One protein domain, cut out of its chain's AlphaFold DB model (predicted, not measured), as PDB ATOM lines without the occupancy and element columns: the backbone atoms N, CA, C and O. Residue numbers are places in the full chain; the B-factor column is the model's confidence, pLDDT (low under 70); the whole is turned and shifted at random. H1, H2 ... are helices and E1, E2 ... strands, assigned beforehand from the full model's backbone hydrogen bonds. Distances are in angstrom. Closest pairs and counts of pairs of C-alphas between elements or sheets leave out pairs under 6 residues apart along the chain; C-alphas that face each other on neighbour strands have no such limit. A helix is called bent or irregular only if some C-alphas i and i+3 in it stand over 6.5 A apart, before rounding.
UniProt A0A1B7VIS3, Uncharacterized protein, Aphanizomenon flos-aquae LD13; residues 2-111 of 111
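AT A GLANCE: This is residues 2 to 111 of the 111 residues of an uncharacterized protein of Aphanizomenon flos-aquae LD13 (UniProt A0A1B7VIS3). A tiny sheet of two parallel strands, E1 and E2, with H5 near E2 and H6 near E1, makes one end of a loose rod; the long helix H4 runs slantwise through its middle, and H2, H3 and the loop between them make the other end. H1 lies near the start of H2, and a long loop, residues 70 to 84, links E1 to H5. The printed part has 110 residues with six named helices and two named strands, in the order H1, H2, H3, H4, E1, H5, E2, H6, and its class is mostly helix. The whole is loose, with a radius of gyration of the C-alphas of 16.4 A and spans of 57 by 25 by 22 A.

IN THESE COORDINATES: E1 is residues 67 to 69, 6.0 A long, from C-alpha 67 at (177.753, 208.553, 194.185), and E2 is residues 98 to 100, 6.2 A. H4, residues 38 to 62, is 36.1 A long and irregular: C-alphas 39 and 42 are 7.0 A apart. H5 is residues 85 to 95, 15.4 A, and H6 is residues 102 to 110, 12.3 A, ending with C-alpha 110 at (190.014, 201.349, 191.983). H1, residues 2 to 7, is 8.6 A long and begins with C-alpha 2 at (155.341, 217.856, 198.292). H2, residues 13 to 20, is 10.4 A long, and H3, residues 29 to 35, 10.5 A.

HOW THE PARTS SIT: E1 and E2 are parallel neighbours at 32 degrees, with N 68 and O 98 at 2.8 A and N 100 and O 68 at 3.0 A, both within hydrogen-bond range. E1, H5 and E2 form a strand-helix-strand unit, two parallel strands with a helix between, with a right-handed crossover. The closest C-alphas of H5 and E2 are those of Glu 92 and Lys 98, 5.8 A apart; of E1 and H6, Cys 69 and Pro 102, 5.9 A; of H4 and E1, His 60 and Phe 68, 7.1 A. H4 and H5 are close but not clearly touching, with the C-alphas of Ile 61 and Tyr 95 at 6.7 A. With residues 44 to 48 alone H4 touches H2, closest at the C-alphas of Leu 15 and Ala 47, 5.8 A, at a steep tilt of 38 degrees, opposite ways. H2 touches H3, closest at Gly 19 and Trp 29, C-alphas 4.4 A apart, at a steep tilt of 53 degrees, the same way. H3 and H4 are only just apart, closest 8.0 A. H1 and H2 are close but not clearly touching, about perpendicular at 82 degrees, with the C-alphas of Lys 6 and Tyr 13 at 6.7 A. Each O i to N i+4 pair is within hydrogen-bond range in H1, H2 and H6, against 19 of 21 in H4, 6 of 7 in H5 and 0 of 3 in H3, where 4 of 4 O i to N i+3 pairs are.

THE WHOLE: The C-alphas farthest apart, of Gly 25 and Ala 111, are 58.0 A apart. The printed part has no cut. The link from E1 to H5 is long. The mean pLDDT of the printed part is 86.6, with residues 2 to 10 and 76 to 78 under 70.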
ATOM      1  N   VAL A   2     155.813 217.619 199.674       53.38
ATOM      2  CA  VAL A   2     155.341 217.856 198.292       53.38
ATOM      3  C   VAL A   2     155.985 219.089 197.647       53.38
ATOM      4  O   VAL A   2     156.431 219.006 196.510       53.38
ATOM      5  N   ASP A   3     156.132 220.195 198.382       61.25
ATOM      6  CA  ASP A   3     156.774 221.405 197.839       61.25
ATOM      7  C   ASP A   3     158.248 221.191 197.509       61.25
ATOM      8  O   ASP A   3     158.749 221.749 196.543       61.25
ATOM      9  N   LYS A   4     158.945 220.341 198.274       64.38
ATOM     10  CA  LYS A   4     160.340 219.996 197.983       64.38
ATOM     11  C   LYS A   4     160.398 219.148 196.712       64.38
ATOM     12  O   LYS A   4     161.131 219.492 195.808       64.38
ATOM     13  N   ILE A   5     159.532 218.142 196.572       62.06
ATOM     14  CA  ILE A   5     159.423 217.323 195.350       62.06
ATOM     15  C   ILE A   5     159.184 218.208 194.109       62.06
ATOM     16  O   ILE A   5     159.954 218.135 193.156       62.06
ATOM     17  N   LYS A   6     158.211 219.128 194.169       64.69
ATOM     18  CA  LYS A   6     157.913 220.073 193.078       64.69
ATOM     19  C   LYS A   6     159.064 221.039 192.787       64.69
ATOM     20  O   LYS A   6     159.424 221.235 191.632       64.69
ATOM     21  N   ASN A   7     159.661 221.629 193.822       64.62
ATOM     22  CA  ASN A   7     160.743 222.608 193.665       64.62
ATOM     23  C   ASN A   7     162.054 221.982 193.179       64.62
ATOM     24  O   ASN A   7     162.914 222.690 192.658       64.62
ATOM     25  N   CYS A   8     162.210 220.672 193.343       63.19
ATOM     26  CA  CYS A   8     163.375 219.928 192.890       63.19
ATOM     27  C   CYS A   8     163.171 219.299 191.506       63.19
ATOM     28  O   CYS A   8     164.017 218.514 191.099       63.19
ATOM     29  N   CYS A   9     162.072 219.617 190.804       64.69
ATOM     30  CA  CYS A   9     161.676 218.958 189.554       64.69
ATOM     31  C   CYS A   9     161.628 217.425 189.675       64.69
ATOM     32  O   CYS A   9     161.872 216.700 188.718       64.69
ATOM     33  N   CYS A  10     161.311 216.923 190.869       65.75
ATOM     34  CA  CYS A  10     161.084 215.509 191.105       65.75
ATOM     35  C   CYS A  10     159.590 215.202 190.935       65.75
ATOM     36  O   CYS A  10     158.728 215.996 191.314       65.75
ATOM     37  N   GLY A  11     159.278 214.012 190.421       75.31
ATOM     38  CA  GLY A  11     157.898 213.569 190.217       75.31
ATOM     39  C   GLY A  11     157.234 214.121 188.949       75.31
ATOM     40  O   GLY A  11     157.816 214.880 188.183       75.31
ATOM     41  N   SER A  12     155.990 213.708 188.726       84.94
ATOM     42  CA  SER A  12     155.250 213.897 187.474       84.94
ATOM     43  C   SER A  12     154.495 215.226 187.372       84.94
ATOM     44  O   SER A  12     153.627 215.349 186.523       84.94
ATOM     45  N   TYR A  13     154.793 216.236 188.196       85.62
ATOM     46  CA  TYR A  13     153.932 217.424 188.324       85.62
ATOM     47  C   TYR A  13     153.698 218.179 187.004       85.62
ATOM     48  O   TYR A  13     152.550 218.413 186.635       85.62
ATOM     49  N   ASP A  14     154.760 218.522 186.269       87.44
ATOM     50  CA  ASP A  14     154.624 219.242 184.993       87.44
ATOM     51  C   ASP A  14     153.891 218.385 183.944       87.44
ATOM     52  O   ASP A  14     153.105 218.890 183.141       87.44
ATOM     53  N   LEU A  15     154.106 217.068 183.979       90.94
ATOM     54  CA  LEU A  15     153.420 216.104 183.121       90.94
ATOM     55  C   LEU A  15     151.933 215.981 183.460       90.94
ATOM     56  O   LEU A  15     151.098 215.965 182.560       90.94
ATOM     57  N   GLU A  16     151.603 215.928 184.747       91.69
ATOM     58  CA  GLU A  16     150.238 215.953 185.259       91.69
ATOM     59  C   GLU A  16     149.542 217.244 184.848       91.69
ATOM     60  O   GLU A  16     148.412 217.198 184.367       91.69
ATOM     61  N   GLU A  17     150.206 218.391 184.986       91.19
ATOM     62  CA  GLU A  17     149.648 219.684 184.605       91.19
ATOM     63  C   GLU A  17     149.347 219.743 183.104       91.19
ATOM     64  O   GLU A  17     148.240 220.122 182.719       91.19
ATOM     65  N   ILE A  18     150.291 219.336 182.248       92.06
ATOM     66  CA  ILE A  18     150.072 219.309 180.795       92.06
ATOM     67  C   ILE A  18     148.981 218.293 180.441       92.06
ATOM     68  O   ILE A  18     148.053 218.626 179.709       92.06
ATOM     69  N   GLY A  19     149.049 217.074 180.979       93.88
ATOM     70  CA  GLY A  19     148.085 216.013 180.702       93.88
ATOM     71  C   GLY A  19     146.660 216.402 181.096       93.88
ATOM     72  O   GLY A  19     145.737 216.244 180.301       93.88
ATOM     73  N   ASN A  20     146.482 217.006 182.274       94.56
ATOM     74  CA  ASN A  20     145.172 217.437 182.768       94.56
ATOM     75  C   ASN A  20     144.511 218.531 181.913       94.56
ATOM     76  O   ASN A  20     143.290 218.653 181.929       94.56
ATOM     77  N   ARG A  21     145.274 219.314 181.138       94.94
ATOM     78  CA  ARG A  21     144.697 220.300 180.199       94.94
ATOM     79  C   ARG A  21     143.974 219.646 179.021       94.94
ATOM     80  O   ARG A  21     143.153 220.300 178.384       94.94
ATOM     81  N   TYR A  22     144.296 218.389 178.725       94.69
ATOM     82  CA  TYR A  22     143.816 217.665 177.547       94.69
ATOM     83  C   TYR A  22     143.057 216.374 177.901       94.69
ATOM     84  O   TYR A  22     142.684 215.605 177.011       94.69
ATOM     85  N   THR A  23     142.813 216.112 179.187       93.19
ATOM     86  CA  THR A  23     141.868 215.083 179.634       93.19
ATOM     87  C   THR A  23     140.454 215.638 179.740       93.19
ATOM     88  O   THR A  23     140.230 216.842 179.854       93.19
ATOM     89  N   SER A  24     139.472 214.739 179.701       85.38
ATOM     90  CA  SER A  24     138.067 215.076 179.923       85.38
ATOM     91  C   SER A  24     137.519 214.312 181.128       85.38
ATOM     92  O   SER A  24     137.859 213.148 181.352       85.38
ATOM     93  N   GLY A  25     136.672 214.964 181.929       82.00
ATOM     94  CA  GLY A  25     136.012 214.333 183.073       82.00
ATOM     95  C   GLY A  25     136.994 213.777 184.110       82.00
ATOM     96  O   GLY A  25     137.813 214.510 184.654       82.00
ATOM     97  N   THR A  26     136.884 212.481 184.407       85.75
ATOM     98  CA  THR A  26     137.673 211.781 185.440       85.75
ATOM     99  C   THR A  26     138.819 210.948 184.861       85.75
ATOM    100  O   THR A  26     139.309 210.022 185.510       85.75
ATOM    101  N   GLU A  27     139.204 211.189 183.608       91.12
ATOM    102  CA  GLU A  27     140.297 210.455 182.982       91.12
ATOM    103  C   GLU A  27     141.653 210.795 183.611       91.12
ATOM    104  O   GLU A  27     141.948 211.941 183.935       91.12
ATOM    105  N   HIS A  28     142.511 209.781 183.741       92.94
ATOM    106  CA  HIS A  28     143.875 209.963 184.227       92.94
ATOM    107  C   HIS A  28     144.695 210.831 183.257       92.94
ATOM    108  O   HIS A  28     144.662 210.587 182.047       92.94
ATOM    109  N   TRP A  29     145.480 211.782 183.779       92.75
ATOM    110  CA  TRP A  29     146.232 212.807 183.026       92.75
ATOM    111  C   TRP A  29     147.063 212.267 181.851       92.75
ATOM    112  O   TRP A  29     147.137 212.913 180.810       92.75
ATOM    113  N   ILE A  30     147.621 211.054 181.962       92.06
ATOM    114  CA  ILE A  30     148.389 210.395 180.883       92.06
ATOM    115  C   ILE A  30     147.583 210.294 179.581       92.06
ATOM    116  O   ILE A  30     148.145 210.403 178.491       92.06
ATOM    117  N   LYS A  31     146.260 210.092 179.663       93.88
ATOM    118  CA  LYS A  31     145.409 210.040 178.467       93.88
ATOM    119  C   LYS A  31     145.374 211.371 177.723       93.88
ATOM    120  O   LYS A  31     145.241 211.361 176.502       93.88
ATOM    121  N   GLY A  32     145.554 212.485 178.429       94.06
ATOM    122  CA  GLY A  32     145.564 213.818 177.842       94.06
ATOM    123  C   GLY A  32     146.661 213.997 176.801       94.06
ATOM    124  O   GLY A  32     146.448 214.696 175.821       94.06
ATOM    125  N   PHE A  33     147.784 213.281 176.906       93.50
ATOM    126  CA  PHE A  33     148.849 213.360 175.898       93.50
ATOM    127  C   PHE A  33     148.432 212.859 174.517       93.50
ATOM    128  O   PHE A  33     148.986 213.313 173.525       93.50
ATOM    129  N   LYS A  34     147.440 211.961 174.426       91.62
ATOM    130  CA  LYS A  34     146.885 211.537 173.130       91.62
ATOM    131  C   LYS A  34     146.057 212.634 172.463       91.62
ATOM    132  O   LYS A  34     145.928 212.636 171.245       91.62
ATOM    133  N   ASN A  35     145.486 213.521 173.272       93.50
ATOM    134  CA  ASN A  35     144.631 214.619 172.833       93.50
ATOM    135  C   ASN A  35     145.401 215.945 172.732       93.50
ATOM    136  O   ASN A  35     144.870 216.918 172.202       93.50
ATOM    137  N   ALA A  36     146.624 216.001 173.266       94.75
ATOM    138  CA  ALA A  36     147.464 217.185 173.233       94.75
ATOM    139  C   ALA A  36     147.852 217.513 171.781       94.75
ATOM    140  O   ALA A  36     148.204 216.610 171.015       94.75
ATOM    141  N   PRO A  37     147.789 218.790 171.381       95.88
ATOM    142  CA  PRO A  37     148.114 219.180 170.024       95.88
ATOM    143  C   PRO A  37     149.644 219.160 169.814       95.88
ATOM    144  O   PRO A  37     150.400 219.263 170.789       95.88
ATOM    145  N   PRO A  38     150.138 219.035 168.565       95.62
ATOM    146  CA  PRO A  38     151.568 218.852 168.284       95.62
ATOM    147  C   PRO A  38     152.496 219.934 168.859       95.62
ATOM    148  O   PRO A  38     153.671 219.669 169.119       95.62
ATOM    149  N   GLU A  39     151.995 221.148 169.089       95.25
ATOM    150  CA  GLU A  39     152.735 222.265 169.683       95.25
ATOM    151  C   GLU A  39     153.174 221.985 171.132       95.25
ATOM    152  O   GLU A  39     154.139 222.584 171.618       95.25
ATOM    153  N   GLU A  40     152.502 221.061 171.824       94.69
ATOM    154  CA  GLU A  40     152.861 220.637 173.178       94.69
ATOM    155  C   GLU A  40     153.949 219.557 173.201       94.69
ATOM    156  O   GLU A  40     154.592 219.396 174.238       94.69
ATOM    157  N   ASN A  41     154.242 218.872 172.085       94.12
ATOM    158  CA  ASN A  41     155.184 217.741 172.056       94.12
ATOM    159  C   ASN A  41     156.525 218.084 172.707       94.12
ATOM    160  O   ASN A  41     156.984 217.387 173.604       94.12
ATOM    161  N   LYS A  42     157.115 219.229 172.344       92.94
ATOM    162  CA  LYS A  42     158.407 219.658 172.899       92.94
ATOM    163  C   LYS A  42     158.344 219.967 174.399       92.94
ATOM    164  O   LYS A  42     159.354 219.855 175.092       92.94
ATOM    165  N   LYS A  43     157.193 220.416 174.909       91.31
ATOM    166  CA  LYS A  43     156.997 220.662 176.347       91.31
ATOM    167  C   LYS A  43     156.831 219.341 177.090       91.31
ATOM    168  O   LYS A  43     157.461 219.171 178.127       91.31
ATOM    169  N   ILE A  44     156.061 218.412 176.527       92.50
ATOM    170  CA  ILE A  44     155.863 217.059 177.060       92.50
ATOM    171  C   ILE A  44     157.199 216.309 177.113       92.50
ATOM    172  O   ILE A  44     157.557 215.791 178.164       92.50
ATOM    173  N   GLU A  45     157.978 216.314 176.028       92.25
ATOM    174  CA  GLU A  45     159.312 215.697 175.963       92.25
ATOM    175  C   GLU A  45     160.244 216.230 177.056       92.25
ATOM    176  O   GLU A  45     160.886 215.454 177.762       92.25
ATOM    177  N   LYS A  46     160.289 217.555 177.238       88.25
ATOM    178  CA  LYS A  46     161.092 218.180 178.296       88.25
ATOM    179  C   LYS A  46     160.605 217.800 179.690       88.25
ATOM    180  O   LYS A  46     161.428 217.480 180.537       88.25
ATOM    181  N   ALA A  47     159.296 217.816 179.922       89.62
ATOM    182  CA  ALA A  47     158.725 217.440 181.211       89.62
ATOM    183  C   ALA A  47     159.011 215.964 181.550       89.62
ATOM    184  O   ALA A  47     159.310 215.652 182.697       89.62
ATOM    185  N   PHE A  48     159.001 215.068 180.556       91.19
ATOM    186  CA  PHE A  48     159.421 213.673 180.730       91.19
ATOM    187  C   PHE A  48     160.910 213.540 181.042       91.19
ATOM    188  O   PHE A  48     161.262 212.770 181.931       91.19
ATOM    189  N   ALA A  49     161.771 214.280 180.339       88.12
ATOM    190  CA  ALA A  49     163.209 214.263 180.600       88.12
ATOM    191  C   ALA A  49     163.529 214.729 182.030       88.12
ATOM    192  O   ALA A  49     164.231 214.031 182.757       88.12
ATOM    193  N   GLU A  50     162.944 215.848 182.469       86.75
ATOM    194  CA  GLU A  50     163.144 216.354 183.833       86.75
ATOM    195  C   GLU A  50     162.564 215.403 184.889       86.75
ATOM    196  O   GLU A  50     163.194 215.176 185.922       86.75
ATOM    197  N   TRP A  51     161.400 214.789 184.627       88.75
ATOM    198  CA  TRP A  51     160.842 213.784 185.533       88.75
ATOM    199  C   TRP A  51     161.779 212.580 185.686       88.75
ATOM    200  O   TRP A  51     162.012 212.137 186.811       88.75
ATOM    201  N   ALA A  52     162.348 212.079 184.586       89.69
ATOM    202  CA  ALA A  52     163.257 210.935 184.609       89.69
ATOM    203  C   ALA A  52     164.533 211.226 185.416       89.69
ATOM    204  O   ALA A  52     164.941 210.406 186.243       89.69
ATOM    205  N   ASP A  53     165.127 212.408 185.239       87.94
ATOM    206  CA  ASP A  53     166.282 212.845 186.027       87.94
ATOM    207  C   ASP A  53     165.934 212.955 187.518       87.94
ATOM    208  O   ASP A  53     166.695 212.510 188.385       87.94
ATOM    209  N   GLY A  54     164.765 213.522 187.827       87.81
ATOM    210  CA  GLY A  54     164.269 213.651 189.192       87.81
ATOM    211  C   GLY A  54     164.048 212.296 189.865       87.81
ATOM    212  O   GLY A  54     164.410 212.128 191.032       87.81
ATOM    213  N   ASP A  55     163.497 211.325 189.134       88.19
ATOM    214  CA  ASP A  55     163.243 209.968 189.627       88.19
ATOM    215  C   ASP A  55     164.545 209.180 189.835       88.19
ATOM    216  O   ASP A  55     164.722 208.518 190.860       88.19
ATOM    217  N   ALA A  56     165.526 209.335 188.938       89.75
ATOM    218  CA  ALA A  56     166.852 208.740 189.096       89.75
ATOM    219  C   ALA A  56     167.561 209.226 190.377       89.75
ATOM    220  O   ALA A  56     168.185 208.427 191.088       89.75
ATOM    221  N   ILE A  57     167.441 210.522 190.695       88.25
ATOM    222  CA  ILE A  57     167.971 211.115 191.931       88.25
ATOM    223  C   ILE A  57     167.203 210.617 193.154       88.25
ATOM    224  O   ILE A  57     167.823 210.199 194.134       88.25
ATOM    225  N   ALA A  58     165.869 210.622 193.105       87.25
ATOM    226  CA  ALA A  58     165.037 210.137 194.202       87.25
ATOM    227  C   ALA A  58     165.349 208.671 194.539       87.25
ATOM    228  O   ALA A  58     165.532 208.329 195.709       87.25
ATOM    229  N   SER A  59     165.499 207.830 193.514       88.25
ATOM    230  CA  SER A  59     165.914 206.434 193.645       88.25
ATOM    231  C   SER A  59     167.298 206.308 194.291       88.25
ATOM    232  O   SER A  59     167.460 205.560 195.256       88.25
ATOM    233  N   HIS A  60     168.289 207.101 193.859       91.00
ATOM    234  CA  HIS A  60     169.613 207.102 194.495       91.00
ATOM    235  C   HIS A  60     169.559 207.458 195.982       91.00
ATOM    236  O   HIS A  60     170.208 206.789 196.788       91.00
ATOM    237  N   ILE A  61     168.775 208.473 196.355       88.00
ATOM    238  CA  ILE A  61     168.599 208.866 197.758       88.00
ATOM    239  C   ILE A  61     167.947 207.722 198.545       88.00
ATOM    240  O   ILE A  61     168.435 207.355 199.616       88.00
ATOM    241  N   ALA A  62     166.878 207.124 198.011       88.56
ATOM    242  CA  ALA A  62     166.150 206.037 198.664       88.56
ATOM    243  C   ALA A  62     167.033 204.800 198.900       88.56
ATOM    244  O   ALA A  62     166.989 204.200 199.976       88.56
ATOM    245  N   HIS A  63     167.881 204.460 197.927       90.88
ATOM    246  CA  HIS A  63     168.844 203.363 198.027       90.88
ATOM    247  C   HIS A  63     170.130 203.727 198.781       90.88
ATOM    248  O   HIS A  63     170.971 202.858 198.995       90.88
ATOM    249  N   ARG A  64     170.274 204.981 199.237       89.81
ATOM    250  CA  ARG A  64     171.469 205.505 199.922       89.81
ATOM    251  C   ARG A  64     172.746 205.352 199.091       89.81
ATOM    252  O   ARG A  64     173.833 205.155 199.634       89.81
ATOM    253  N   ASN A  65     172.617 205.465 197.772       91.81
ATOM    254  CA  ASN A  65     173.758 205.487 196.871       91.81
ATOM    255  C   ASN A  65     174.506 206.807 197.056       91.81
ATOM    256  O   ASN A  65     173.967 207.882 196.795       91.81
ATOM    257  N   GLN A  66     175.761 206.729 197.492       92.00
ATOM    258  CA  GLN A  66     176.553 207.920 197.788       92.00
ATOM    259  C   GLN A  66     177.002 208.669 196.527       92.00
ATOM    260  O   GLN A  66     177.152 209.886 196.566       92.00
ATOM    261  N   TYR A  67     177.217 207.971 195.413       94.69
ATOM    262  CA  TYR A  67     177.753 208.553 194.185       94.69
ATOM    263  C   TYR A  67     176.721 208.475 193.065       94.69
ATOM    264  O   TYR A  67     176.341 207.383 192.650       94.69
ATOM    265  N   PHE A  68     176.289 209.631 192.565       93.94
ATOM    266  CA  PHE A  68     175.472 209.730 191.362       93.94
ATOM    267  C   PHE A  68     176.394 209.983 190.167       93.94
ATOM    268  O   PHE A  68     176.919 211.086 189.990       93.94
ATOM    269  N   CYS A  69     176.627 208.943 189.369       94.06
ATOM    270  CA  CYS A  69     177.524 209.001 188.221       94.06
ATOM    271  C   CYS A  69     176.802 209.540 186.989       94.06
ATOM    272  O   CYS A  69     175.883 208.906 186.472       94.06
ATOM    273  N   THR A  70     177.215 210.708 186.506       91.31
ATOM    274  CA  THR A  70     176.611 211.318 185.322       91.31
ATOM    275  C   THR A  70     177.580 212.246 184.600       91.31
ATOM    276  O   THR A  70     178.394 212.935 185.213       91.31
ATOM    277  N   ARG A  71     177.471 212.295 183.268       89.69
ATOM    278  CA  ARG A  71     178.096 213.346 182.443       89.69
ATOM    279  C   ARG A  71     177.176 214.542 182.233       89.69
ATOM    280  O   ARG A  71     177.615 215.555 181.685       89.69
ATOM    281  N   ASP A  72     175.917 214.430 182.644       83.06
ATOM    282  CA  ASP A  72     174.991 215.540 182.566       83.06
ATOM    283  C   ASP A  72     175.469 216.658 183.498       83.06
ATOM    284  O   ASP A  72     175.940 216.421 184.611       83.06
ATOM    285  N   GLN A  73     175.373 217.893 183.023       75.00
ATOM    286  CA  GLN A  73     175.717 219.114 183.747       75.00
ATOM    287  C   GLN A  73     174.602 220.169 183.640       75.00
ATOM    288  O   GLN A  73     174.843 221.338 183.937       75.00
ATOM    289  N   ALA A  74     173.409 219.786 183.173       75.00
ATOM    290  CA  ALA A  74     172.247 220.644 182.961       75.00
ATOM    291  C   ALA A  74     172.547 221.914 182.142       75.00
ATOM    292  O   ALA A  74     171.892 222.944 182.323       75.00
ATOM    293  N   LYS A  75     173.535 221.871 181.229       70.31
ATOM    294  CA  LYS A  75     174.053 223.069 180.531       70.31
ATOM    295  C   LYS A  75     172.963 223.861 179.803       70.31
ATOM    296  O   LYS A  75     173.052 225.082 179.736       70.31
ATOM    297  N   ASN A  76     171.930 223.173 179.312       68.62
ATOM    298  CA  ASN A  76     170.829 223.765 178.547       68.62
ATOM    299  C   ASN A  76     169.475 223.749 179.281       68.62
ATOM    300  O   ASN A  76     168.508 224.316 178.773       68.62
ATOM    301  N   ALA A  77     169.382 223.100 180.446       65.38
ATOM    302  CA  ALA A  77     168.120 222.891 181.162       65.38
ATOM    303  C   ALA A  77     167.761 224.063 182.102       65.38
ATOM    304  O   ALA A  77     166.617 224.237 182.525       65.38
ATOM    305  N   GLY A  78     168.731 224.942 182.375       69.31
ATOM    306  CA  GLY A  78     168.537 226.142 183.182       69.31
ATOM    307  C   GLY A  78     168.492 225.857 184.685       69.31
ATOM    308  O   GLY A  78     168.921 224.810 185.160       69.31
ATOM    309  N   GLN A  79     168.003 226.830 185.458       70.25
ATOM    310  CA  GLN A  79     168.041 226.780 186.929       70.25
ATOM    311  C   GLN A  79     166.990 225.854 187.550       70.25
ATOM    312  O   GLN A  79     167.113 225.512 188.722       70.25
ATOM    313  N   LYS A  80     165.956 225.471 186.791       73.19
ATOM    314  CA  LYS A  80     164.865 224.636 187.306       73.19
ATOM    315  C   LYS A  80     165.218 223.151 187.330       73.19
ATOM    316  O   LYS A  80     164.761 222.467 188.229       73.19
ATOM    317  N   SER A  81     166.078 222.683 186.427       81.94
ATOM    318  CA  SER A  81     166.441 221.267 186.367       81.94
ATOM    319  C   SER A  81     167.006 220.745 187.684       81.94
ATOM    320  O   SER A  81     167.823 221.417 188.326       81.94
ATOM    321  N   VAL A  82     166.629 219.522 188.065       81.38
ATOM    322  CA  VAL A  82     167.179 218.827 189.244       81.38
ATOM    323  C   VAL A  82     168.706 218.706 189.165       81.38
ATOM    324  O   VAL A  82     169.404 218.775 190.174       81.38
ATOM    325  N   MET A  83     169.236 218.633 187.942       83.94
ATOM    326  CA  MET A  83     170.660 218.529 187.652       83.94
ATOM    327  C   MET A  83     171.377 219.889 187.635       83.94
ATOM    328  O   MET A  83     172.588 219.924 187.397       83.94
ATOM    329  N   SER A  84     170.687 221.009 187.882       85.50
ATOM    330  CA  SER A  84     171.297 222.343 187.904       85.50
ATOM    331  C   SER A  84     172.339 222.476 189.021       85.50
ATOM    332  O   SER A  84     172.230 221.863 190.082       85.50
ATOM    333  N   LYS A  85     173.353 223.330 188.825       84.38
ATOM    334  CA  LYS A  85     174.428 223.539 189.817       84.38
ATOM    335  C   LYS A  85     173.894 223.913 191.204       84.38
ATOM    336  O   LYS A  85     174.454 223.487 192.209       84.38
ATOM    337  N   ASN A  86     172.839 224.725 191.260       84.00
ATOM    338  CA  ASN A  86     172.222 225.117 192.524       84.00
ATOM    339  C   ASN A  86     171.482 223.945 193.169       84.00
ATOM    340  O   ASN A  86     171.586 223.774 194.382       84.00
ATOM    341  N   ASN A  87     170.812 223.115 192.365       84.06
ATOM    342  CA  ASN A  87     170.100 221.959 192.888       84.06
ATOM    343  C   ASN A  87     171.034 220.859 193.391       84.06
ATOM    344  O   ASN A  87     170.824 220.326 194.479       84.06
ATOM    345  N   ARG A  88     172.145 220.614 192.689       88.06
ATOM    346  CA  ARG A  88     173.192 219.697 193.162       88.06
ATOM    347  C   ARG A  88     173.718 220.075 194.539       88.06
ATOM    348  O   ARG A  88     173.838 219.205 195.384       88.06
ATOM    349  N   LYS A  89     173.971 221.364 194.794       88.12
ATOM    350  CA  LYS A  89     174.517 221.812 196.086       88.12
ATOM    351  C   LYS A  89     173.655 221.393 197.271       88.12
ATOM    352  O   LYS A  89     174.187 220.859 198.236       88.12
ATOM    353  N   TRP A  90     172.347 221.644 197.222       86.62
ATOM    354  CA  TRP A  90     171.489 221.281 198.349       86.62
ATOM    355  C   TRP A  90     171.216 219.768 198.379       86.62
ATOM    356  O   TRP A  90     171.078 219.218 199.461       86.62
ATOM    357  N   LEU A  91     171.216 219.068 197.232       88.19
ATOM    358  CA  LEU A  91     171.158 217.597 197.194       88.19
ATOM    359  C   LEU A  91     172.372 216.960 197.890       88.19
ATOM    360  O   LEU A  91     172.220 216.010 198.657       88.19
ATOM    361  N   GLU A  92     173.565 217.508 197.655       90.81
ATOM    362  CA  GLU A  92     174.797 217.101 198.333       90.81
ATOM    363  C   GLU A  92     174.734 217.414 199.837       90.81
ATOM    364  O   GLU A  92     175.072 216.563 200.657       90.81
ATOM    365  N   GLN A  93     174.263 218.608 200.214       90.06
ATOM    366  CA  GLN A  93     174.186 219.043 201.616       90.06
ATOM    367  C   GLN A  93     173.133 218.282 202.435       90.06
ATOM    368  O   GLN A  93     173.416 217.872 203.558       90.06
ATOM    369  N   ASP A  94     171.937 218.087 201.881       89.31
ATOM    370  CA  ASP A  94     170.791 217.542 202.612       89.31
ATOM    371  C   ASP A  94     170.761 216.009 202.600       89.31
ATOM    372  O   ASP A  94     170.246 215.401 203.541       89.31
ATOM    373  N   TYR A  95     171.276 215.378 201.538       89.00
ATOM    374  CA  TYR A  95     171.196 213.924 201.353       89.00
ATOM    375  C   TYR A  95     172.554 213.229 201.221       89.00
ATOM    376  O   TYR A  95     172.596 212.000 201.186       89.00
ATOM    377  N   GLY A  96     173.667 213.966 201.153       89.94
ATOM    378  CA  GLY A  96     175.010 213.381 201.096       89.94
ATOM    379  C   GLY A  96     175.354 212.671 199.783       89.94
ATOM    380  O   GLY A  96     176.385 211.996 199.715       89.94
ATOM    381  N   ILE A  97     174.516 212.817 198.748       91.31
ATOM    382  CA  ILE A  97     174.844 212.400 197.380       91.31
ATOM    383  C   ILE A  97     176.075 213.173 196.909       91.31
ATOM    384  O   ILE A  97     176.274 214.313 197.305       91.31
ATOM    385  N   LYS A  98     176.895 212.575 196.048       92.81
ATOM    386  CA  LYS A  98     178.014 213.226 195.364       92.81
ATOM    387  C   LYS A  98     177.866 213.020 193.870       92.81
ATOM    388  O   LYS A  98     177.803 211.881 193.407       92.81
ATOM    389  N   PHE A  99     177.832 214.109 193.115       92.81
ATOM    390  CA  PHE A  99     177.810 214.038 191.660       92.81
ATOM    391  C   PHE A  99     179.229 213.826 191.144       92.81
ATOM    392  O   PHE A  99     180.110 214.643 191.403       92.81
ATOM    393  N   VAL A 100     179.444 212.736 190.414       94.38
ATOM    394  CA  VAL A 100     180.764 212.339 189.908       94.38
ATOM    395  C   VAL A 100     180.691 212.037 188.417       94.38
ATOM    396  O   VAL A 100     179.658 211.582 187.917       94.38
ATOM    397  N   SER A 101     181.779 212.288 187.693       93.81
ATOM    398  CA  SER A 101     181.924 211.786 186.326       93.81
ATOM    399  C   SER A 101     182.217 210.275 186.330       93.81
ATOM    400  O   SER A 101     182.631 209.731 187.359       93.81
ATOM    401  N   PRO A 102     182.038 209.567 185.198       94.88
ATOM    402  CA  PRO A 102     182.496 208.183 185.074       94.88
ATOM    403  C   PRO A 102     183.980 208.010 185.402       94.88
ATOM    404  O   PRO A 102     184.368 207.007 185.997       94.88
ATOM    405  N   GLU A 103     184.800 208.996 185.041       95.25
ATOM    406  CA  GLU A 103     186.234 209.004 185.296       95.25
ATOM    407  C   GLU A 103     186.535 209.145 186.800       95.25
ATOM    408  O   GLU A 103     187.351 208.393 187.333       95.25
ATOM    409  N   ASP A 104     185.820 210.033 187.501       94.88
ATOM    410  CA  ASP A 104     185.925 210.190 188.959       94.88
ATOM    411  C   ASP A 104     185.467 208.918 189.689       94.88
ATOM    412  O   ASP A 104     186.121 208.460 190.625       94.88
ATOM    413  N   LEU A 105     184.351 208.320 189.248       94.69
ATOM    414  CA  LEU A 105     183.840 207.088 189.845       94.69
ATOM    415  C   LEU A 105     184.825 205.932 189.660       94.69
ATOM    416  O   LEU A 105     185.057 205.182 190.605       94.69
ATOM    417  N   ALA A 106     185.414 205.791 188.470       95.94
ATOM    418  CA  ALA A 106     186.412 204.759 188.211       95.94
ATOM    419  C   ALA A 106     187.585 204.873 189.193       95.94
ATOM    420  O   ALA A 106     187.947 203.878 189.809       95.94
ATOM    421  N   GLN A 107     188.105 206.086 189.414       96.12
ATOM    422  CA  GLN A 107     189.180 206.318 190.382       96.12
ATOM    423  C   GLN A 107     188.772 205.947 191.811       96.12
ATOM    424  O   GLN A 107     189.552 205.309 192.508       96.12
ATOM    425  N   ILE A 108     187.552 206.301 192.234       94.69
ATOM    426  CA  ILE A 108     187.025 205.964 193.567       94.69
ATOM    427  C   ILE A 108     186.938 204.446 193.774       94.69
ATOM    428  O   ILE A 108     187.204 203.971 194.872       94.69
ATOM    429  N   LEU A 109     186.550 203.688 192.744       92.00
ATOM    430  CA  LEU A 109     186.354 202.238 192.842       92.00
ATOM    431  C   LEU A 109     187.651 201.429 192.725       92.00
ATOM    432  O   LEU A 109     187.664 200.258 193.100       92.00
ATOM    433  N   THR A 110     188.714 202.017 192.172       92.62
ATOM    434  CA  THR A 110     190.014 201.349 191.983       92.62
ATOM    435  C   THR A 110     191.102 201.811 192.952       92.62
ATOM    436  O   THR A 110     192.227 201.324 192.851       92.62
ATOM    437  N   ALA A 111     190.796 202.772 193.827       74.50
ATOM    438  CA  ALA A 111     191.681 203.239 194.896       74.50
ATOM    439  C   ALA A 111     191.624 202.306 196.113       74.50
ATOM    440  O   ALA A 111     192.696 202.107 196.727       74.50
TER     441      ALA A 111